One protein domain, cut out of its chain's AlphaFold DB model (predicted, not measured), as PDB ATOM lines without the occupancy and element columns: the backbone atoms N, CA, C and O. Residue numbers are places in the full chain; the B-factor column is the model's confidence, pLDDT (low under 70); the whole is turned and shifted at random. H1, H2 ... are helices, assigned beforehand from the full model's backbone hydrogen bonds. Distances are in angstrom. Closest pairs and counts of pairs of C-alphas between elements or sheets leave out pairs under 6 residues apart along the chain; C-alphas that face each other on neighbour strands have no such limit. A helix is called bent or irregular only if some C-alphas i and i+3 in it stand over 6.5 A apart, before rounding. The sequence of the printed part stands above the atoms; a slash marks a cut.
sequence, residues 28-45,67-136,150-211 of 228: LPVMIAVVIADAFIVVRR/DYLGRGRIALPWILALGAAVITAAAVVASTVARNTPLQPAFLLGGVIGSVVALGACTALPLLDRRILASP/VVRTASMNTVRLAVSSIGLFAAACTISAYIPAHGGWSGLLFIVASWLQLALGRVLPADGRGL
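AT A GLANCE: This is residues 28 to 45, 67 to 136 and 150 to 211 of the 228 residues of an uncharacterized protein of Microbacterium lacticum (UniProt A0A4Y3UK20). Five helices run roughly lengthwise in a rod-shaped bundle, with H4 in the middle and H1, H2, the bent H3 and H5 set round it. H2 and the first arm of H3 fold back on each other as a helical hairpin along H4, H5 folds back along H4 on another side, and H1 covers part of H4. The printed part has 150 residues with five named helices, in the order H1, H2, H3, H4, H5, and no named strand; the class is all helix. The whole is compact, with a radius of gyration of the C-alphas of 16.8 A, and spans 58 by 26 by 25 A.

IN THESE COORDINATES: H2, the longest helix, holds residues 67 to 98 and measures 47.2 A, from C-alpha 67 at (-30.344, -16.193, 21.521) to C-alpha 98 at (-30.777, -61.215, 35.719). It is irregular, with C-alphas 68 and 71 9.5 A apart, and has a kink of 34 degrees near residue 74. H3, residues 105 to 134, was assigned as one helix by its hydrogen bonds but is bent: C-alphas 123 and 126 are 6.8 A apart. Its arms are H3a, residues 105 to 123, 27.2 A, and H3b, residues 126 to 134, 12.0 A, at a steep tilt of 41 degrees. H4, residues 150 to 176, measures 37.9 A. H1 is residues 28 to 44, 24.5 A, and H5 is residues 185 to 203, 27.2 A, ending at C-alpha 203 at (-20.592, -28.518, 18.793).

HOW THE PARTS SIT: H2 and the hub H4 touch, the same way at a shallow tilt of 15 degrees; their closest C-alphas, of Ala 81 and Gly 167, are 4.6 A apart. H2, with residues 77 to 92 alone, touches H3a in a hairpin, closest at the C-alphas of Ala 85 and Ser 115, 5.2 A. H3a touches H4, opposite ways at 27 degrees, a shallow tilt, with the C-alphas of Gly 111 and Ala 170 closest at 4.2 A. H1, H2, H3a and H4 form an up and down bundle, each running against the one before it. H4, with residues 155 to 166 alone, touches H1, closest at the C-alphas of Val 35 and Val 159, 6.0 A. H4 and H5 form a hairpin, closest at the C-alphas of Ser 176 and Ser 186, 5.4 A. H1 and H5 are apart. In H1, H3a, H3b and H4 every O i to N i+4 pair is within hydrogen-bond range; in H2 23 of 28 are, in H5 14 of 15.

THE WHOLE: The C-alphas farthest apart, of Asn 100 and Pro 136, are 58.7 A apart. Residues 46 to 66 and 137 to 149 are not printed; the gaps are 22.6 A from C-alpha 45 to 67 and 15.2 A from C-alpha 136 to 150. The links H2 to H3 and H4 to H5 are short. Mean pLDDT of the printed part is 84.6, with 18 residues under 70, among them residues 42 to 45 and 181 to 187.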
ATOM      1  N   LEU A  28     -13.491 -37.807  37.595       68.94
ATOM      2  CA  LEU A  28     -14.833 -37.270  37.840       68.94
ATOM      3  C   LEU A  28     -14.822 -36.077  38.830       68.94
ATOM      4  O   LEU A  28     -15.352 -35.023  38.465       68.94
ATOM      5  N   PRO A  29     -14.176 -36.144  40.016       68.56
ATOM      6  CA  PRO A  29     -14.048 -34.985  40.903       68.56
ATOM      7  C   PRO A  29     -13.303 -33.812  40.270       68.56
ATOM      8  O   PRO A  29     -13.703 -32.667  40.464       68.56
ATOM      9  N   VAL A  30     -12.255 -34.073  39.482       73.44
ATOM     10  CA  VAL A  30     -11.521 -33.021  38.766       73.44
ATOM     11  C   VAL A  30     -12.413 -32.334  37.739       73.44
ATOM     12  O   VAL A  30     -12.410 -31.108  37.665       73.44
ATOM     13  N   MET A  31     -13.211 -33.088  36.978       70.75
ATOM     14  CA  MET A  31     -14.171 -32.505  36.041       70.75
ATOM     15  C   MET A  31     -15.186 -31.624  36.770       70.75
ATOM     16  O   MET A  31     -15.401 -30.489  36.356       70.75
ATOM     17  N   ILE A  32     -15.745 -32.103  37.885       70.19
ATOM     18  CA  ILE A  32     -16.673 -31.330  38.724       70.19
ATOM     19  C   ILE A  32     -16.001 -30.052  39.243       70.19
ATOM     20  O   ILE A  32     -16.566 -28.966  39.122       70.19
ATOM     21  N   ALA A  33     -14.780 -30.152  39.773       72.62
ATOM     22  CA  ALA A  33     -14.030 -29.011  40.287       72.62
ATOM     23  C   ALA A  33     -13.738 -27.975  39.192       72.62
ATOM     24  O   ALA A  33     -13.867 -26.778  39.436       72.62
ATOM     25  N   VAL A  34     -13.399 -28.419  37.976       73.12
ATOM     26  CA  VAL A  34     -13.204 -27.536  36.818       73.12
ATOM     27  C   VAL A  34     -14.510 -26.845  36.429       73.12
ATOM     28  O   VAL A  34     -14.496 -25.634  36.239       73.12
ATOM     29  N   VAL A  35     -15.643 -27.560  36.387       69.50
ATOM     30  CA  VAL A  35     -16.964 -26.961  36.100       69.50
ATOM     31  C   VAL A  35     -17.291 -25.864  37.112       69.50
ATOM     32  O   VAL A  35     -17.722 -24.775  36.735       69.50
ATOM     33  N   ILE A  36     -17.084 -26.147  38.402       70.75
ATOM     34  CA  ILE A  36     -17.347 -25.202  39.492       70.75
ATOM     35  C   ILE A  36     -16.414 -23.991  39.388       70.75
ATOM     36  O   ILE A  36     -16.874 -22.857  39.517       70.75
ATOM     37  N   ALA A  37     -15.121 -24.216  39.141       75.00
ATOM     38  CA  ALA A  37     -14.132 -23.153  39.012       75.00
ATOM     39  C   ALA A  37     -14.428 -22.239  37.816       75.00
ATOM     40  O   ALA A  37     -14.433 -21.021  37.981       75.00
ATOM     41  N   ASP A  38     -14.744 -22.802  36.647       70.62
ATOM     42  CA  ASP A  38     -15.096 -22.021  35.459       70.62
ATOM     43  C   ASP A  38     -16.378 -21.219  35.698       70.62
ATOM     44  O   ASP A  38     -16.397 -20.009  35.474       70.62
ATOM     45  N   ALA A  39     -17.422 -21.844  36.256       67.88
ATOM     46  CA  ALA A  39     -18.648 -21.137  36.626       67.88
ATOM     47  C   ALA A  39     -18.372 -19.976  37.601       67.88
ATOM     48  O   ALA A  39     -18.978 -18.910  37.489       67.88
ATOM     49  N   PHE A  40     -17.441 -20.153  38.541       69.88
ATOM     50  CA  PHE A  40     -17.063 -19.120  39.500       69.88
ATOM     51  C   PHE A  40     -16.269 -17.973  38.861       69.88
ATOM     52  O   PHE A  40     -16.560 -16.806  39.131       69.88
ATOM     53  N   ILE A  41     -15.287 -18.283  38.006       72.00
ATOM     54  CA  ILE A  41     -14.456 -17.288  37.310       72.00
ATOM     55  C   ILE A  41     -15.328 -16.382  36.442       72.00
ATOM     56  O   ILE A  41     -15.212 -15.158  36.529       72.00
ATOM     57  N   VAL A  42     -16.233 -16.984  35.668       67.19
ATOM     58  CA  VAL A  42     -17.152 -16.281  34.764       67.19
ATOM     59  C   VAL A  42     -18.044 -15.301  35.521       67.19
ATOM     60  O   VAL A  42     -18.271 -14.186  35.065       67.19
ATOM     61  N   VAL A  43     -18.548 -15.694  36.691       65.81
ATOM     62  CA  VAL A  43     -19.461 -14.847  37.474       65.81
ATOM     63  C   VAL A  43     -18.724 -13.706  38.181       65.81
ATOM     64  O   VAL A  43     -19.309 -12.645  38.391       65.81
ATOM     65  N   ARG A  44     -17.459 -13.894  38.581       66.06
ATOM     66  CA  ARG A  44     -16.755 -12.928  39.443       66.06
ATOM     67  C   ARG A  44     -15.956 -11.851  38.724       66.06
ATOM     68  O   ARG A  44     -15.686 -10.831  39.357       66.06
ATOM     69  N   ARG A  45     -15.499 -12.072  37.492       60.78
ATOM     70  CA  ARG A  45     -14.569 -11.146  36.827       60.78
ATOM     71  C   ARG A  45     -15.286 -10.336  35.746       60.78
ATOM     72  O   ARG A  45     -15.408 -10.835  34.632       60.78
ATOM     73  N   ASP A  67     -30.806 -17.157  22.522       93.00
ATOM     74  CA  ASP A  67     -30.344 -16.193  21.521       93.00
ATOM     75  C   ASP A  67     -28.828 -16.315  21.293       93.00
ATOM     76  O   ASP A  67     -28.350 -16.142  20.176       93.00
ATOM     77  N   TYR A  68     -28.076 -16.691  22.335       90.50
ATOM     78  CA  TYR A  68     -26.628 -16.918  22.265       90.50
ATOM     79  C   TYR A  68     -26.265 -18.295  21.686       90.50
ATOM     80  O   TYR A  68     -25.333 -18.442  20.895       90.50
ATOM     81  N   LEU A  69     -26.980 -19.341  22.108       91.56
ATOM     82  CA  LEU A  69     -26.564 -20.729  21.879       91.56
ATOM     83  C   LEU A  69     -27.398 -21.459  20.824       91.56
ATOM     84  O   LEU A  69     -26.939 -22.444  20.244       91.56
ATOM     85  N   GLY A  70     -28.630 -21.015  20.589       92.56
ATOM     86  CA  GLY A  70     -29.630 -21.776  19.850       92.56
ATOM     87  C   GLY A  70     -30.211 -22.950  20.651       92.56
ATOM     88  O   GLY A  70     -29.664 -23.414  21.655       92.56
ATOM     89  N   ARG A  71     -31.357 -23.464  20.190       94.00
ATOM     90  CA  ARG A  71     -32.121 -24.516  20.893       94.00
ATOM     91  C   ARG A  71     -31.362 -25.841  21.000       94.00
ATOM     92  O   ARG A  71     -31.401 -26.478  22.048       94.00
ATOM     93  N   GLY A  72     -30.641 -26.231  19.946       93.38
ATOM     94  CA  GLY A  72     -29.917 -27.506  19.906       93.38
ATOM     95  C   GLY A  72     -28.838 -27.611  20.986       93.38
ATOM     96  O   GLY A  72     -28.786 -28.595  21.719       93.38
ATOM     97  N   ARG A  73     -28.028 -26.559  21.161       93.25
ATOM     98  CA  ARG A  73     -26.971 -26.522  22.186       93.25
ATOM     99  C   ARG A  73     -27.514 -26.479  23.609       93.25
ATOM    100  O   ARG A  73     -26.863 -26.966  24.524       93.25
ATOM    101  N   ILE A  74     -28.705 -25.912  23.800       94.25
ATOM    102  CA  ILE A  74     -29.391 -25.919  25.096       94.25
ATOM    103  C   ILE A  74     -29.919 -27.313  25.436       94.25
ATOM    104  O   ILE A  74     -29.848 -27.719  26.593       94.25
ATOM    105  N   ALA A  75     -30.430 -28.044  24.444       96.25
ATOM    106  CA  ALA A  75     -30.972 -29.384  24.644       96.25
ATOM    107  C   ALA A  75     -29.880 -30.451  24.829       96.25
ATOM    108  O   ALA A  75     -30.094 -31.419  25.551       96.25
ATOM    109  N   LEU A  76     -28.710 -30.278  24.208       95.69
ATOM    110  CA  LEU A  76     -27.659 -31.298  24.167       95.69
ATOM    111  C   LEU A  76     -27.218 -31.838  25.548       95.69
ATOM    112  O   LEU A  76     -27.202 -33.061  25.697       95.69
ATOM    113  N   PRO A  77     -26.940 -31.005  26.577       95.00
ATOM    114  CA  PRO A  77     -26.600 -31.511  27.910       95.00
ATOM    115  C   PRO A  77     -27.714 -32.369  28.516       95.00
ATOM    116  O   PRO A  77     -27.434 -33.403  29.112       95.00
ATOM    117  N   TRP A  78     -28.979 -31.978  28.319       97.12
ATOM    118  CA  TRP A  78     -30.134 -32.740  28.797       97.12
ATOM    119  C   TRP A  78     -30.266 -34.083  28.090       97.12
ATOM    120  O   TRP A  78     -30.493 -35.088  28.753       97.12
ATOM    121  N   ILE A  79     -30.092 -34.114  26.766       97.19
ATOM    122  CA  ILE A  79     -30.145 -35.353  25.981       97.19
ATOM    123  C   ILE A  79     -29.093 -36.343  26.491       97.19
ATOM    124  O   ILE A  79     -29.406 -37.507  26.723       97.19
ATOM    125  N   LEU A  80     -27.862 -35.876  26.718       95.75
ATOM    126  CA  LEU A  80     -26.772 -36.728  27.192       95.75
ATOM    127  C   LEU A  80     -26.954 -37.157  28.650       95.75
ATOM    128  O   LEU A  80     -26.749 -38.327  28.959       95.75
ATOM    129  N   ALA A  81     -27.376 -36.253  29.537       94.88
ATOM    130  CA  ALA A  81     -27.619 -36.576  30.942       94.88
ATOM    131  C   ALA A  81     -28.790 -37.558  31.115       94.88
ATOM    132  O   ALA A  81     -28.668 -38.538  31.846       94.88
ATOM    133  N   LEU A  82     -29.908 -37.338  30.411       97.50
ATOM    134  CA  LEU A  82     -31.059 -38.246  30.433       97.50
ATOM    135  C   LEU A  82     -30.724 -39.583  29.776       97.50
ATOM    136  O   LEU A  82     -31.062 -40.624  30.329       97.50
ATOM    137  N   GLY A  83     -30.025 -39.571  28.638       96.94
ATOM    138  CA  GLY A  83     -29.559 -40.792  27.984       96.94
ATOM    139  C   GLY A  83     -28.678 -41.630  28.912       96.94
ATOM    140  O   GLY A  83     -28.929 -42.821  29.088       96.94
ATOM    141  N   ALA A  84     -27.709 -41.001  29.582       94.00
ATOM    142  CA  ALA A  84     -26.862 -41.663  30.570       94.00
ATOM    143  C   ALA A  84     -27.671 -42.214  31.753       94.00
ATOM    144  O   ALA A  84     -27.477 -43.367  32.139       94.00
ATOM    145  N   ALA A  85     -28.622 -41.441  32.282       95.38
ATOM    146  CA  ALA A  85     -29.483 -41.876  33.377       95.38
ATOM    147  C   ALA A  85     -30.360 -43.077  32.990       95.38
ATOM    148  O   ALA A  85     -30.471 -44.017  33.771       95.38
ATOM    149  N   VAL A  86     -30.931 -43.088  31.781       97.44
ATOM    150  CA  VAL A  86     -31.731 -44.211  31.264       97.44
ATOM    151  C   VAL A  86     -30.870 -45.461  31.096       97.44
ATOM    152  O   VAL A  86     -31.258 -46.526  31.571       97.44
ATOM    153  N   ILE A  87     -29.687 -45.335  30.484       94.75
ATOM    154  CA  ILE A  87     -28.737 -46.449  30.327       94.75
ATOM    155  C   ILE A  87     -28.346 -47.007  31.703       94.75
ATOM    156  O   ILE A  87     -28.354 -48.218  31.908       94.75
ATOM    157  N   THR A  88     -28.072 -46.129  32.671       93.50
ATOM    158  CA  THR A  88     -27.710 -46.512  34.043       93.50
ATOM    159  C   THR A  88     -28.859 -47.181  34.787       93.50
ATOM    160  O   THR A  88     -28.661 -48.218  35.414       93.50
ATOM    161  N   ALA A  89     -30.073 -46.640  34.701       93.81
ATOM    162  CA  ALA A  89     -31.244 -47.223  35.344       93.81
ATOM    163  C   ALA A  89     -31.563 -48.608  34.766       93.81
ATOM    164  O   ALA A  89     -31.756 -49.558  35.525       93.81
ATOM    165  N   ALA A  90     -31.542 -48.745  33.436       93.00
ATOM    166  CA  ALA A  90     -31.706 -50.032  32.769       93.00
ATOM    167  C   ALA A  90     -30.631 -51.028  33.216       93.00
ATOM    168  O   ALA A  90     -30.941 -52.193  33.469       93.00
ATOM    169  N   ALA A  91     -29.391 -50.560  33.388       90.06
ATOM    170  CA  ALA A  91     -28.300 -51.402  33.841       90.06
ATOM    171  C   ALA A  91     -28.495 -51.923  35.273       90.06
ATOM    172  O   ALA A  91     -28.353 -53.117  35.548       90.06
ATOM    173  N   VAL A  92     -28.887 -51.035  36.190       89.88
ATOM    174  CA  VAL A  92     -29.205 -51.403  37.574       89.88
ATOM    175  C   VAL A  92     -30.369 -52.394  37.608       89.88
ATOM    176  O   VAL A  92     -30.251 -53.442  38.242       89.88
ATOM    177  N   VAL A  93     -31.456 -52.141  36.876       90.56
ATOM    178  CA  VAL A  93     -32.601 -53.067  36.813       90.56
ATOM    179  C   VAL A  93     -32.168 -54.427  36.266       90.56
ATOM    180  O   VAL A  93     -32.427 -55.450  36.903       90.56
ATOM    181  N   ALA A  94     -31.436 -54.457  35.152       87.50
ATOM    182  CA  ALA A  94     -30.921 -55.694  34.573       87.50
ATOM    183  C   ALA A  94     -30.037 -56.467  35.564       87.50
ATOM    184  O   ALA A  94     -30.178 -57.682  35.674       87.50
ATOM    185  N   SER A  95     -29.198 -55.776  36.346       85.25
ATOM    186  CA  SER A  95     -28.372 -56.406  37.386       85.25
ATOM    187  C   SER A  95     -29.199 -57.111  38.462       85.25
ATOM    188  O   SER A  95     -28.870 -58.221  38.879       85.25
ATOM    189  N   THR A  96     -30.310 -56.494  38.874       84.94
ATOM    190  CA  THR A  96     -31.181 -57.027  39.930       84.94
ATOM    191  C   THR A  96     -32.057 -58.181  39.444       84.94
ATOM    192  O   THR A  96     -32.309 -59.122  40.198       84.94
ATOM    193  N   VAL A  97     -32.495 -58.136  38.182       86.25
ATOM    194  CA  VAL A  97     -33.394 -59.135  37.588       86.25
ATOM    195  C   VAL A  97     -32.621 -60.349  37.075       86.25
ATOM    196  O   VAL A  97     -33.039 -61.479  37.309       86.25
ATOM    197  N   ALA A  98     -31.485 -60.140  36.405       79.81
ATOM    198  CA  ALA A  98     -30.777 -61.215  35.719       79.81
ATOM    199  C   ALA A  98     -29.973 -62.130  36.658       79.81
ATOM    200  O   ALA A  98     -29.630 -63.224  36.221       79.81
ATOM    201  N   ARG A  99     -29.685 -61.704  37.907       70.88
ATOM    202  CA  ARG A  99     -28.947 -62.371  39.023       70.88
ATOM    203  C   ARG A  99     -27.592 -63.041  38.712       70.88
ATOM    204  O   ARG A  99     -26.808 -63.242  39.630       70.88
ATOM    205  N   ASN A 100     -27.285 -63.321  37.450       68.81
ATOM    206  CA  ASN A 100     -26.157 -64.105  36.955       68.81
ATOM    207  C   ASN A 100     -25.265 -63.309  35.991       68.81
ATOM    208  O   ASN A 100     -24.333 -63.870  35.423       68.81
ATOM    209  N   THR A 101     -25.538 -62.021  35.761       72.50
ATOM    210  CA  THR A 101     -24.664 -61.181  34.933       72.50
ATOM    211  C   THR A 101     -23.514 -60.666  35.798       72.50
ATOM    212  O   THR A 101     -23.768 -59.873  36.709       72.50
ATOM    213  N   PRO A 102     -22.259 -61.086  35.554       76.06
ATOM    214  CA  PRO A 102     -21.120 -60.560  36.290       76.06
ATOM    215  C   PRO A 102     -20.906 -59.099  35.886       76.06
ATOM    216  O   PRO A 102     -20.384 -58.810  34.811       76.06
ATOM    217  N   LEU A 103     -21.343 -58.176  36.740       82.81
ATOM    218  CA  LEU A 103     -21.109 -56.747  36.563       82.81
ATOM    219  C   LEU A 103     -19.930 -56.289  37.392       82.81
ATOM    220  O   LEU A 103     -19.713 -56.754  38.510       82.81
ATOM    221  N   GLN A 104     -19.212 -55.309  36.863       84.75
ATOM    222  CA  GLN A 104     -18.182 -54.617  37.617       84.75
ATOM    223  C   GLN A 104     -18.824 -53.502  38.463       84.75
ATOM    224  O   GLN A 104     -19.210 -52.462  37.913       84.75
ATOM    225  N   PRO A 105     -18.940 -53.666  39.795       82.81
ATOM    226  CA  PRO A 105     -19.726 -52.763  40.637       82.81
ATOM    227  C   PRO A 105     -19.153 -51.343  40.673       82.81
ATOM    228  O   PRO A 105     -19.908 -50.378  40.740       82.81
ATOM    229  N   ALA A 106     -17.828 -51.202  40.566       81.44
ATOM    230  CA  ALA A 106     -17.164 -49.904  40.529       81.44
ATOM    231  C   ALA A 106     -17.622 -49.052  39.334       81.44
ATOM    232  O   ALA A 106     -17.975 -47.888  39.503       81.44
ATOM    233  N   PHE A 107     -17.671 -49.640  38.137       83.88
ATOM    234  CA  PHE A 107     -18.098 -48.943  36.924       83.88
ATOM    235  C   PHE A 107     -19.579 -48.572  36.951       83.88
ATOM    236  O   PHE A 107     -19.937 -47.461  36.560       83.88
ATOM    237  N   LEU A 108     -20.426 -49.467  37.468       88.25
ATOM    238  CA  LEU A 108     -21.850 -49.194  37.632       88.25
ATOM    239  C   LEU A 108     -22.083 -48.047  38.624       88.25
ATOM    240  O   LEU A 108     -22.821 -47.114  38.318       88.25
ATOM    241  N   LEU A 109     -21.401 -48.070  39.774       85.69
ATOM    242  CA  LEU A 109     -21.454 -46.987  40.759       85.69
ATOM    243  C   LEU A 109     -20.997 -45.658  40.148       85.69
ATOM    244  O   LEU A 109     -21.633 -44.626  40.351       85.69
ATOM    245  N   GLY A 110     -19.929 -45.689  39.355       83.44
ATOM    246  CA  GLY A 110     -19.455 -44.532  38.610       83.44
ATOM    247  C   GLY A 110     -20.481 -43.957  37.638       83.44
ATOM    248  O   GLY A 110     -20.684 -42.744  37.602       83.44
ATOM    249  N   GLY A 111     -21.166 -44.831  36.898       88.38
ATOM    250  CA  GLY A 111     -22.280 -44.469  36.025       88.38
ATOM    251  C   GLY A 111     -23.440 -43.815  36.775       88.38
ATOM    252  O   GLY A 111     -23.948 -42.780  36.343       88.38
ATOM    253  N   VAL A 112     -23.805 -44.360  37.942       90.50
ATOM    254  CA  VAL A 112     -24.844 -43.808  38.830       90.50
ATOM    255  C   VAL A 112     -24.461 -42.418  39.322       90.50
ATOM    256  O   VAL A 112     -25.215 -41.468  39.105       90.50
ATOM    257  N   ILE A 113     -23.285 -42.271  39.938       87.44
ATOM    258  CA  ILE A 113     -22.819 -40.983  40.466       87.44
ATOM    259  C   ILE A 113     -22.722 -39.957  39.335       87.44
ATOM    260  O   ILE A 113     -23.251 -38.853  39.460       87.44
ATOM    261  N   GLY A 114     -22.099 -40.322  38.212       87.56
ATOM    262  CA  GLY A 114     -21.939 -39.437  37.062       87.56
ATOM    263  C   GLY A 114     -23.277 -38.968  36.490       87.56
ATOM    264  O   GLY A 114     -23.438 -37.785  36.204       87.56
ATOM    265  N   SER A 115     -24.263 -39.864  36.393       91.94
ATOM    266  CA  SER A 115     -25.602 -39.544  35.886       91.94
ATOM    267  C   SER A 115     -26.374 -38.628  36.841       91.94
ATOM    268  O   SER A 115     -26.977 -37.651  36.398       91.94
ATOM    269  N   VAL A 116     -26.307 -38.876  38.156       91.62
ATOM    270  CA  VAL A 116     -26.904 -37.996  39.180       91.62
ATOM    271  C   VAL A 116     -26.275 -36.604  39.133       91.62
ATOM    272  O   VAL A 116     -26.992 -35.603  39.117       91.62
ATOM    273  N   VAL A 117     -24.945 -36.525  39.052       88.69
ATOM    274  CA  VAL A 117     -24.221 -35.253  38.940       88.69
ATOM    275  C   VAL A 117     -24.576 -34.528  37.642       88.69
ATOM    276  O   VAL A 117     -24.836 -33.327  37.683       88.69
ATOM    277  N   ALA A 118     -24.631 -35.227  36.504       90.69
ATOM    278  CA  ALA A 118     -24.990 -34.633  35.217       90.69
ATOM    279  C   ALA A 118     -26.405 -34.038  35.252       90.69
ATOM    280  O   ALA A 118     -26.595 -32.888  34.858       90.69
ATOM    281  N   LEU A 119     -27.383 -34.777  35.787       94.56
ATOM    282  CA  LEU A 119     -28.757 -34.294  35.952       94.56
ATOM    283  C   LEU A 119     -28.827 -33.097  36.902       94.56
ATOM    284  O   LEU A 119     -29.442 -32.082  36.571       94.56
ATOM    285  N   GLY A 120     -28.150 -33.173  38.051       91.56
ATOM    286  CA  GLY A 120     -28.054 -32.059  38.993       91.56
ATOM    287  C   GLY A 120     -27.463 -30.811  38.334       91.56
ATOM    288  O   GLY A 120     -28.044 -29.728  38.410       91.56
ATOM    289  N   ALA A 121     -26.367 -30.956  37.592       89.94
ATOM    290  CA  ALA A 121     -25.753 -29.849  36.871       89.94
ATOM    291  C   ALA A 121     -26.672 -29.291  35.770       89.94
ATOM    292  O   ALA A 121     -26.789 -28.072  35.640       89.94
ATOM    293  N   CYS A 122     -27.404 -30.143  35.041       93.44
ATOM    294  CA  CYS A 122     -28.425 -29.724  34.076       93.44
ATOM    295  C   CYS A 122     -29.523 -28.862  34.715       93.44
ATOM    296  O   CYS A 122     -29.928 -27.863  34.120       93.44
ATOM    297  N   THR A 123     -29.964 -29.184  35.937       93.38
ATOM    298  CA  THR A 123     -30.934 -28.345  36.668       93.38
ATOM    299  C   THR A 123     -30.352 -27.002  37.117       93.38
ATOM    300  O   THR A 123     -31.091 -26.026  37.244       93.38
ATOM    301  N   ALA A 124     -29.031 -26.915  37.303       89.81
ATOM    302  CA  ALA A 124     -28.339 -25.683  37.671       89.81
ATOM    303  C   ALA A 124     -28.041 -24.766  36.469       89.81
ATOM    304  O   ALA A 124     -27.905 -23.555  36.656       89.81
ATOM    305  N   LEU A 125     -27.980 -25.298  35.238       91.44
ATOM    306  CA  LEU A 125     -27.681 -24.516  34.025       91.44
ATOM    307  C   LEU A 125     -28.581 -23.276  33.854       91.44
ATOM    308  O   LEU A 125     -28.026 -22.200  33.642       91.44
ATOM    309  N   PRO A 126     -29.921 -23.338  34.013       92.31
ATOM    310  CA  PRO A 126     -30.767 -22.149  33.884       92.31
ATOM    311  C   PRO A 126     -30.469 -21.075  34.937       92.31
ATOM    312  O   PRO A 126     -30.634 -19.884  34.671       92.31
ATOM    313  N   LEU A 127     -30.040 -21.474  36.140       90.56
ATOM    314  CA  LEU A 127     -29.654 -20.539  37.201       90.56
ATOM    315  C   LEU A 127     -28.324 -19.863  36.866       90.56
ATOM    316  O   LEU A 127     -28.191 -18.653  37.051       90.56
ATOM    317  N   LEU A 128     -27.364 -20.627  36.341       89.12
ATOM    318  CA  LEU A 128     -26.087 -20.101  35.863       89.12
ATOM    319  C   LEU A 128     -26.287 -19.155  34.681       89.12
ATOM    320  O   LEU A 128     -25.769 -18.047  34.722       89.12
ATOM    321  N   ASP A 129     -27.102 -19.523  33.692       91.12
ATOM    322  CA  ASP A 129     -27.421 -18.656  32.555       91.12
ATOM    323  C   ASP A 129     -28.025 -17.330  33.023       91.12
ATOM    324  O   ASP A 129     -27.606 -16.266  32.577       91.12
ATOM    325  N   ARG A 130     -28.984 -17.373  33.960       89.75
ATOM    326  CA  ARG A 130     -29.585 -16.160  34.535       89.75
ATOM    327  C   ARG A 130     -28.556 -15.304  35.256       89.75
ATOM    328  O   ARG A 130     -28.586 -14.092  35.099       89.75
ATOM    329  N   ARG A 131     -27.652 -15.909  36.033       87.12
ATOM    330  CA  ARG A 131     -26.583 -15.173  36.724       87.12
ATOM    331  C   ARG A 131     -25.600 -14.546  35.745       87.12
ATOM    332  O   ARG A 131     -25.273 -13.380  35.913       87.12
ATOM    333  N   ILE A 132     -25.182 -15.293  34.723       86.06
ATOM    334  CA  ILE A 132     -24.301 -14.791  33.667       86.06
ATOM    335  C   ILE A 132     -24.973 -13.614  32.967       86.06
ATOM    336  O   ILE A 132     -24.343 -12.582  32.814       86.06
ATOM    337  N   LEU A 133     -26.245 -13.733  32.577       87.81
ATOM    338  CA  LEU A 133     -26.975 -12.685  31.854       87.81
ATOM    339  C   LEU A 133     -27.356 -11.480  32.723       87.81
ATOM    340  O   LEU A 133     -27.430 -10.371  32.206       87.81
ATOM    341  N   ALA A 134     -27.563 -11.668  34.027       84.50
ATOM    342  CA  ALA A 134     -27.871 -10.579  34.953       84.50
ATOM    343  C   ALA A 134     -26.662  -9.679  35.259       84.50
ATOM    344  O   ALA A 134     -26.845  -8.583  35.789       84.50
ATOM    345  N   SER A 135     -25.437 -10.118  34.943       76.56
ATOM    346  CA  SER A 135     -24.234  -9.302  35.117       76.56
ATOM    347  C   SER A 135     -24.340  -8.004  34.302       76.56
ATOM    348  O   SER A 135     -24.503  -8.091  33.078       76.56
ATOM    349  N   PRO A 136     -24.238  -6.817  34.940       68.25
ATOM    350  CA  PRO A 136     -24.406  -5.530  34.269       68.25
ATOM    351  C   PRO A 136     -23.449  -5.379  33.086       68.25
ATOM    352  O   PRO A 136     -22.244  -5.545  33.260       68.25
ATOM    353  N   VAL A 150     -19.270 -12.440  23.188       89.44
ATOM    354  CA  VAL A 150     -18.402 -13.589  22.881       89.44
ATOM    355  C   VAL A 150     -17.977 -14.294  24.167       89.44
ATOM    356  O   VAL A 150     -18.094 -15.520  24.244       89.44
ATOM    357  N   VAL A 151     -17.562 -13.548  25.197       87.00
ATOM    358  CA  VAL A 151     -17.147 -14.102  26.497       87.00
ATOM    359  C   VAL A 151     -18.309 -14.807  27.198       87.00
ATOM    360  O   VAL A 151     -18.140 -15.915  27.715       87.00
ATOM    361  N   ARG A 152     -19.516 -14.233  27.178       88.12
ATOM    362  CA  ARG A 152     -20.720 -14.878  27.733       88.12
ATOM    363  C   ARG A 152     -21.046 -16.173  27.002       88.12
ATOM    364  O   ARG A 152     -21.288 -17.194  27.646       88.12
ATOM    365  N   THR A 153     -20.989 -16.161  25.671       90.81
ATOM    366  CA  THR A 153     -21.229 -17.353  24.844       90.81
ATOM    367  C   THR A 153     -20.200 -18.445  25.117       90.81
ATOM    368  O   THR A 153     -20.573 -19.603  25.313       90.81
ATOM    369  N   ALA A 154     -18.915 -18.079  25.156       89.25
ATOM    370  CA  ALA A 154     -17.804 -18.961  25.501       89.25
ATOM    371  C   ALA A 154     -18.055 -19.634  26.852       89.25
ATOM    372  O   ALA A 154     -18.081 -20.856  26.956       89.25
ATOM    373  N   SER A 155     -18.360 -18.828  27.865       87.62
ATOM    374  CA  SER A 155     -18.631 -19.283  29.225       87.62
ATOM    375  C   SER A 155     -19.798 -20.269  29.292       87.62
ATOM    376  O   SER A 155     -19.685 -21.352  29.869       87.62
ATOM    377  N   MET A 156     -20.922 -19.924  28.661       90.62
ATOM    378  CA  MET A 156     -22.104 -20.784  28.629       90.62
ATOM    379  C   MET A 156     -21.858 -22.104  27.885       90.62
ATOM    380  O   MET A 156     -22.389 -23.137  28.307       90.62
ATOM    381  N   ASN A 157     -21.080 -22.085  26.795       91.31
ATOM    382  CA  ASN A 157     -20.679 -23.293  26.069       91.31
ATOM    383  C   ASN A 157     -19.736 -24.159  26.899       91.31
ATOM    384  O   ASN A 157     -19.950 -25.364  26.951       91.31
ATOM    385  N   THR A 158     -18.747 -23.576  27.578       88.06
ATOM    386  CA  THR A 158     -17.778 -24.311  28.403       88.06
ATOM    387  C   THR A 158     -18.463 -25.074  29.534       88.06
ATOM    388  O   THR A 158     -18.226 -26.271  29.699       88.06
ATOM    389  N   VAL A 159     -19.388 -24.433  30.258       88.44
ATOM    390  CA  VAL A 159     -20.151 -25.114  31.320       88.44
ATOM    391  C   VAL A 159     -20.982 -26.260  30.733       88.44
ATOM    392  O   VAL A 159     -20.970 -27.372  31.255       88.44
ATOM    393  N   ARG A 160     -21.676 -26.030  29.613       91.81
ATOM    394  CA  ARG A 160     -22.481 -27.068  28.945       91.81
ATOM    395  C   ARG A 160     -21.644 -28.207  28.393       91.81
ATOM    396  O   ARG A 160     -22.095 -29.350  28.454       91.81
ATOM    397  N   LEU A 161     -20.468 -27.906  27.852       91.25
ATOM    398  CA  LEU A 161     -19.512 -28.892  27.375       91.25
ATOM    399  C   LEU A 161     -19.133 -29.790  28.541       91.25
ATOM    400  O   LEU A 161     -19.313 -30.994  28.440       91.25
ATOM    401  N   ALA A 162     -18.741 -29.208  29.671       87.62
ATOM    402  CA  ALA A 162     -18.349 -29.970  30.841       87.62
ATOM    403  C   ALA A 162     -19.495 -30.830  31.415       87.62
ATOM    404  O   ALA A 162     -19.279 -32.000  31.726       87.62
ATOM    405  N   VAL A 163     -20.730 -30.316  31.477       91.12
ATOM    406  CA  VAL A 163     -21.908 -31.117  31.881       91.12
ATOM    407  C   VAL A 163     -22.181 -32.259  30.895       91.12
ATOM    408  O   VAL A 163     -22.415 -33.394  31.309       91.12
ATOM    409  N   SER A 164     -22.099 -31.980  29.593       93.25
ATOM    410  CA  SER A 164     -22.254 -32.980  28.528       93.25
ATOM    411  C   SER A 164     -21.197 -34.080  28.629       93.25
ATOM    412  O   SER A 164     -21.515 -35.255  28.456       93.25
ATOM    413  N   SER A 165     -19.958 -33.716  28.970       90.00
ATOM    414  CA  SER A 165     -18.867 -34.657  29.218       90.00
ATOM    415  C   SER A 165     -19.164 -35.584  30.383       90.00
ATOM    416  O   SER A 165     -18.973 -36.787  30.252       90.00
ATOM    417  N   ILE A 166     -19.658 -35.052  31.507       89.56
ATOM    418  CA  ILE A 166     -20.008 -35.873  32.676       89.56
ATOM    419  C   ILE A 166     -21.078 -36.902  32.283       89.56
ATOM    420  O   ILE A 166     -20.906 -38.083  32.572       89.56
ATOM    421  N   GLY A 167     -22.122 -36.490  31.553       91.69
ATOM    422  CA  GLY A 167     -23.140 -37.414  31.035       91.69
ATOM    423  C   GLY A 167     -22.556 -38.486  30.106       91.69
ATOM    424  O   GLY A 167     -22.808 -39.677  30.283       91.69
ATOM    425  N   LEU A 168     -21.708 -38.086  29.155       92.12
ATOM    426  CA  LEU A 168     -21.041 -39.003  28.229       92.12
ATOM    427  C   LEU A 168     -20.163 -40.037  28.955       92.12
ATOM    428  O   LEU A 168     -20.254 -41.233  28.676       92.12
ATOM    429  N   PHE A 169     -19.338 -39.599  29.908       87.75
ATOM    430  CA  PHE A 169     -18.479 -40.494  30.686       87.75
ATOM    431  C   PHE A 169     -19.278 -41.384  31.642       87.75
ATOM    432  O   PHE A 169     -18.896 -42.535  31.844       87.75
ATOM    433  N   ALA A 170     -20.405 -40.908  32.179       89.88
ATOM    434  CA  ALA A 170     -21.312 -41.729  32.977       89.88
ATOM    435  C   ALA A 170     -21.910 -42.880  32.151       89.88
ATOM    436  O   ALA A 170     -21.927 -44.030  32.604       89.88
ATOM    437  N   ALA A 171     -22.327 -42.603  30.910       91.81
ATOM    438  CA  ALA A 171     -22.785 -43.639  29.987       91.81
ATOM    439  C   ALA A 171     -21.658 -44.638  29.664       91.81
ATOM    440  O   ALA A 171     -21.862 -45.846  29.775       91.81
ATOM    441  N   ALA A 172     -20.452 -44.152  29.349       89.50
ATOM    442  CA  ALA A 172     -19.296 -45.008  29.070       89.50
ATOM    443  C   ALA A 172     -18.924 -45.911  30.259       89.50
ATOM    444  O   ALA A 172     -18.673 -47.102  30.065       89.50
ATOM    445  N   CYS A 173     -18.944 -45.380  31.488       87.06
ATOM    446  CA  CYS A 173     -18.731 -46.168  32.704       87.06
ATOM    447  C   CYS A 173     -19.794 -47.259  32.841       87.06
ATOM    448  O   CYS A 173     -19.456 -48.421  33.037       87.06
ATOM    449  N   THR A 174     -21.069 -46.913  32.660       90.00
ATOM    450  CA  THR A 174     -22.168 -47.879  32.775       90.00
ATOM    451  C   THR A 174     -22.044 -49.011  31.761       90.00
ATOM    452  O   THR A 174     -22.155 -50.176  32.127       90.00
ATOM    453  N   ILE A 175     -21.770 -48.692  30.493       89.50
ATOM    454  CA  ILE A 175     -21.596 -49.708  29.446       89.50
ATOM    455  C   ILE A 175     -20.365 -50.576  29.760       89.50
ATOM    456  O   ILE A 175     -20.418 -51.797  29.621       89.50
ATOM    457  N   SER A 176     -19.285 -49.975  30.271       86.25
ATOM    458  CA  SER A 176     -18.077 -50.708  30.679       86.25
ATOM    459  C   SER A 176     -18.328 -51.690  31.824       86.25
ATOM    460  O   SER A 176     -17.607 -52.679  31.930       86.25
ATOM    461  N   ALA A 177     -19.364 -51.478  32.647       87.38
ATOM    462  CA  ALA A 177     -19.720 -52.400  33.725       87.38
ATOM    463  C   ALA A 177     -20.126 -53.798  33.221       87.38
ATOM    464  O   ALA A 177     -20.016 -54.757  33.984       87.38
ATOM    465  N   TYR A 178     -20.555 -53.910  31.957       85.19
ATOM    466  CA  TYR A 178     -20.938 -55.165  31.296       85.19
ATOM    467  C   TYR A 178     -19.784 -55.872  30.584       85.19
ATOM    468  O   TYR A 178     -19.942 -57.009  30.137       85.19
ATOM    469  N   ILE A 179     -18.632 -55.216  30.440       83.00
ATOM    470  CA  ILE A 179     -17.479 -55.797  29.756       83.00
ATOM    471  C   ILE A 179     -16.655 -56.588  30.781       83.00
ATOM    472  O   ILE A 179     -16.308 -56.038  31.826       83.00
ATOM    473  N   PRO A 180     -16.296 -57.858  30.520       74.44
ATOM    474  CA  PRO A 180     -15.426 -58.626  31.411       74.44
ATOM    475  C   PRO A 180     -14.063 -57.945  31.606       74.44
ATOM    476  O   PRO A 180     -13.465 -57.477  30.641       74.44
ATOM    477  N   ALA A 181     -13.533 -57.940  32.834       65.44
ATOM    478  CA  ALA A 181     -12.294 -57.230  33.189       65.44
ATOM    479  C   ALA A 181     -11.054 -57.664  32.380       65.44
ATOM    480  O   ALA A 181     -10.122 -56.882  32.213       65.44
ATOM    481  N   HIS A 182     -11.056 -58.889  31.848       60.16
ATOM    482  CA  HIS A 182      -9.966 -59.440  31.037       60.16
ATOM    483  C   HIS A 182     -10.105 -59.155  29.533       60.16
ATOM    484  O   HIS A 182      -9.177 -59.406  28.769       60.16
ATOM    485  N   GLY A 183     -11.249 -58.627  29.087       58.91
ATOM    486  CA  GLY A 183     -11.436 -58.186  27.712       58.91
ATOM    487  C   GLY A 183     -10.999 -56.734  27.591       58.91
ATOM    488  O   GLY A 183     -11.700 -55.854  28.081       58.91
ATOM    489  N   GLY A 184      -9.887 -56.454  26.902       61.94
ATOM    490  CA  GLY A 184      -9.353 -55.093  26.685       61.94
ATOM    491  C   GLY A 184     -10.314 -54.079  26.025       61.94
ATOM    492  O   GLY A 184      -9.950 -52.930  25.791       61.94
ATOM    493  N   TRP A 185     -11.554 -54.482  25.751       67.62
ATOM    494  CA  TRP A 185     -12.657 -53.695  25.211       67.62
ATOM    495  C   TRP A 185     -13.139 -52.562  26.129       67.62
ATOM    496  O   TRP A 185     -13.676 -51.577  25.628       67.62
ATOM    497  N   SER A 186     -12.930 -52.647  27.446       65.31
ATOM    498  CA  SER A 186     -13.299 -51.559  28.370       65.31
ATOM    499  C   SER A 186     -12.523 -50.271  28.070       65.31
ATOM    500  O   SER A 186     -13.106 -49.189  28.055       65.31
ATOM    501  N   GLY A 187     -11.239 -50.379  27.709       68.38
ATOM    502  CA  GLY A 187     -10.427 -49.242  27.267       68.38
ATOM    503  C   GLY A 187     -10.939 -48.607  25.969       68.38
ATOM    504  O   GLY A 187     -10.897 -47.385  25.819       68.38
ATOM    505  N   LEU A 188     -11.500 -49.409  25.058       76.38
ATOM    506  CA  LEU A 188     -12.040 -48.926  23.785       76.38
ATOM    507  C   LEU A 188     -13.227 -47.978  23.994       76.38
ATOM    508  O   LEU A 188     -13.316 -46.964  23.305       76.38
ATOM    509  N   LEU A 189     -14.094 -48.233  24.979       80.12
ATOM    510  CA  LEU A 189     -15.207 -47.330  25.294       80.12
ATOM    511  C   LEU A 189     -14.735 -45.963  25.792       80.12
ATOM    512  O   LEU A 189     -15.321 -44.949  25.419       80.12
ATOM    513  N   PHE A 190     -13.658 -45.910  26.576       74.62
ATOM    514  CA  PHE A 190     -13.071 -44.638  27.001       74.62
ATOM    515  C   PHE A 190     -12.382 -43.902  25.850       74.62
ATOM    516  O   PHE A 190     -12.458 -42.674  25.781       74.62
ATOM    517  N   ILE A 191     -11.776 -44.628  24.904       78.81
ATOM    518  CA  ILE A 191     -11.251 -44.042  23.663       78.81
ATOM    519  C   ILE A 191     -12.400 -43.437  22.848       78.81
ATOM    520  O   ILE A 191     -12.330 -42.272  22.463       78.81
ATOM    521  N   VAL A 192     -13.490 -44.181  22.641       83.44
ATOM    522  CA  VAL A 192     -14.683 -43.691  21.932       83.44
ATOM    523  C   VAL A 192     -15.288 -42.481  22.642       83.44
ATOM    524  O   VAL A 192     -15.558 -41.471  21.996       83.44
ATOM    525  N   ALA A 193     -15.438 -42.527  23.968       83.19
ATOM    526  CA  ALA A 193     -15.910 -41.392  24.759       83.19
ATOM    527  C   ALA A 193     -14.988 -40.171  24.611       83.19
ATOM    528  O   ALA A 193     -15.470 -39.049  24.504       83.19
ATOM    529  N   SER A 194     -13.671 -40.373  24.517       79.62
ATOM    530  CA  SER A 194     -12.708 -39.290  24.282       79.62
ATOM    531  C   SER A 194     -12.856 -38.674  22.885       79.62
ATOM    532  O   SER A 194     -12.826 -37.454  22.741       79.62
ATOM    533  N   TRP A 195     -13.091 -39.481  21.848       86.75
ATOM    534  CA  TRP A 195     -13.387 -38.969  20.504       86.75
ATOM    535  C   TRP A 195     -14.713 -38.211  20.448       86.75
ATOM    536  O   TRP A 195     -14.792 -37.131  19.861       86.75
ATOM    537  N   LEU A 196     -15.747 -38.737  21.104       90.25
ATOM    538  CA  LEU A 196     -17.035 -38.057  21.234       90.25
ATOM    539  C   LEU A 196     -16.898 -36.749  22.018       90.25
ATOM    540  O   LEU A 196     -17.516 -35.755  21.651       90.25
ATOM    541  N   GLN A 197     -16.031 -36.703  23.028       87.12
ATOM    542  CA  GLN A 197     -15.698 -35.482  23.753       87.12
ATOM    543  C   GLN A 197     -15.054 -34.424  22.842       87.12
ATOM    544  O   GLN A 197     -15.406 -33.245  22.919       87.12
ATOM    545  N   LEU A 198     -14.155 -34.824  21.936       87.38
ATOM    546  CA  LEU A 198     -13.589 -33.912  20.934       87.38
ATOM    547  C   LEU A 198     -14.668 -33.391  19.974       87.38
ATOM    548  O   LEU A 198     -14.696 -32.197  19.667       87.38
ATOM    549  N   ALA A 199     -15.585 -34.258  19.539       91.88
ATOM    550  CA  ALA A 199     -16.724 -33.859  18.714       91.88
ATOM    551  C   ALA A 199     -17.654 -32.885  19.460       91.88
ATOM    552  O   ALA A 199     -18.069 -31.872  18.890       91.88
ATOM    553  N   LEU A 200     -17.916 -33.122  20.750       90.94
ATOM    554  CA  LEU A 200     -18.678 -32.210  21.604       90.94
ATOM    555  C   LEU A 200     -18.029 -30.828  21.676       90.94
ATOM    556  O   LEU A 200     -18.740 -29.835  21.556       90.94
ATOM    557  N   GLY A 201     -16.699 -30.748  21.773       88.06
ATOM    558  CA  GLY A 201     -15.974 -29.474  21.741       88.06
ATOM    559  C   GLY A 201     -16.174 -28.680  20.442       88.06
ATOM    560  O   GLY A 201     -16.134 -27.453  20.454       88.06
ATOM    561  N   ARG A 202     -16.463 -29.348  19.316       91.44
ATOM    562  CA  ARG A 202     -16.819 -28.670  18.052       91.44
ATOM    563  C   ARG A 202     -18.262 -28.168  18.043       91.44
ATOM    564  O   ARG A 202     -18.548 -27.126  17.451       91.44
ATOM    565  N   VAL A 203     -19.173 -28.895  18.691       91.94
ATOM    566  CA  VAL A 203     -20.592 -28.518  18.793       91.94
ATOM    567  C   VAL A 203     -20.797 -27.390  19.809       91.94
ATOM    568  O   VAL A 203     -21.569 -26.464  19.541       91.94
ATOM    569  N   LEU A 204     -20.072 -27.444  20.930       89.06
ATOM    570  CA  LEU A 204     -20.058 -26.491  22.043       89.06
ATOM    571  C   LEU A 204     -18.675 -25.814  22.140       89.06
ATOM    572  O   LEU A 204     -17.912 -26.109  23.059       89.06
ATOM    573  N   PRO A 205     -18.323 -24.927  21.188       86.19
ATOM    574  CA  PRO A 205     -17.005 -24.307  21.156       86.19
ATOM    575  C   PRO A 205     -16.798 -23.379  22.356       86.19
ATOM    576  O   PRO A 205     -17.617 -22.489  22.613       86.19
ATOM    577  N   ALA A 206     -15.676 -23.575  23.048       81.62
ATOM    578  CA  ALA A 206     -15.245 -22.739  24.166       81.62
ATOM    579  C   ALA A 206     -14.740 -21.359  23.713       81.62
ATOM    580  O   ALA A 206     -14.747 -20.427  24.504       81.62
ATOM    581  N   ASP A 207     -14.384 -21.198  22.435       79.75
ATOM    582  CA  ASP A 207     -13.844 -19.943  21.883       79.75
ATOM    583  C   ASP A 207     -14.909 -18.834  21.742       79.75
ATOM    584  O   ASP A 207     -14.611 -17.710  21.344       79.75
ATOM    585  N   GLY A 208     -16.167 -19.147  22.075       75.50
ATOM    586  CA  GLY A 208     -17.299 -18.238  21.942       75.50
ATOM    587  C   GLY A 208     -17.722 -18.027  20.489       75.50
ATOM    588  O   GLY A 208     -17.041 -18.385  19.528       75.50
ATOM    589  N   ARG A 209     -18.925 -17.492  20.303       80.00
ATOM    590  CA  ARG A 209     -19.397 -16.990  19.008       80.00
ATOM    591  C   ARG A 209     -20.099 -15.671  19.267       80.00
ATOM    592  O   ARG A 209     -20.792 -15.547  20.269       80.00
ATOM    593  N   GLY A 210     -19.906 -14.701  18.380       76.62
ATOM    594  CA  GLY A 210     -20.644 -13.444  18.467       76.62
ATOM    595  C   GLY A 210     -22.140 -13.671  18.254       76.62
ATOM    596  O   GLY A 210     -22.536 -14.654  17.617       76.62
ATOM    597  N   LEU A 211     -22.959 -12.739  18.747       82.19
ATOM    598  CA  LEU A 211     -24.396 -12.763  18.499       82.19
ATOM    599  C   LEU A 211     -24.709 -12.772  16.998       82.19
ATOM    600  O   LEU A 211     -23.965 -12.202  16.179       82.19
TER     601      LEU A 211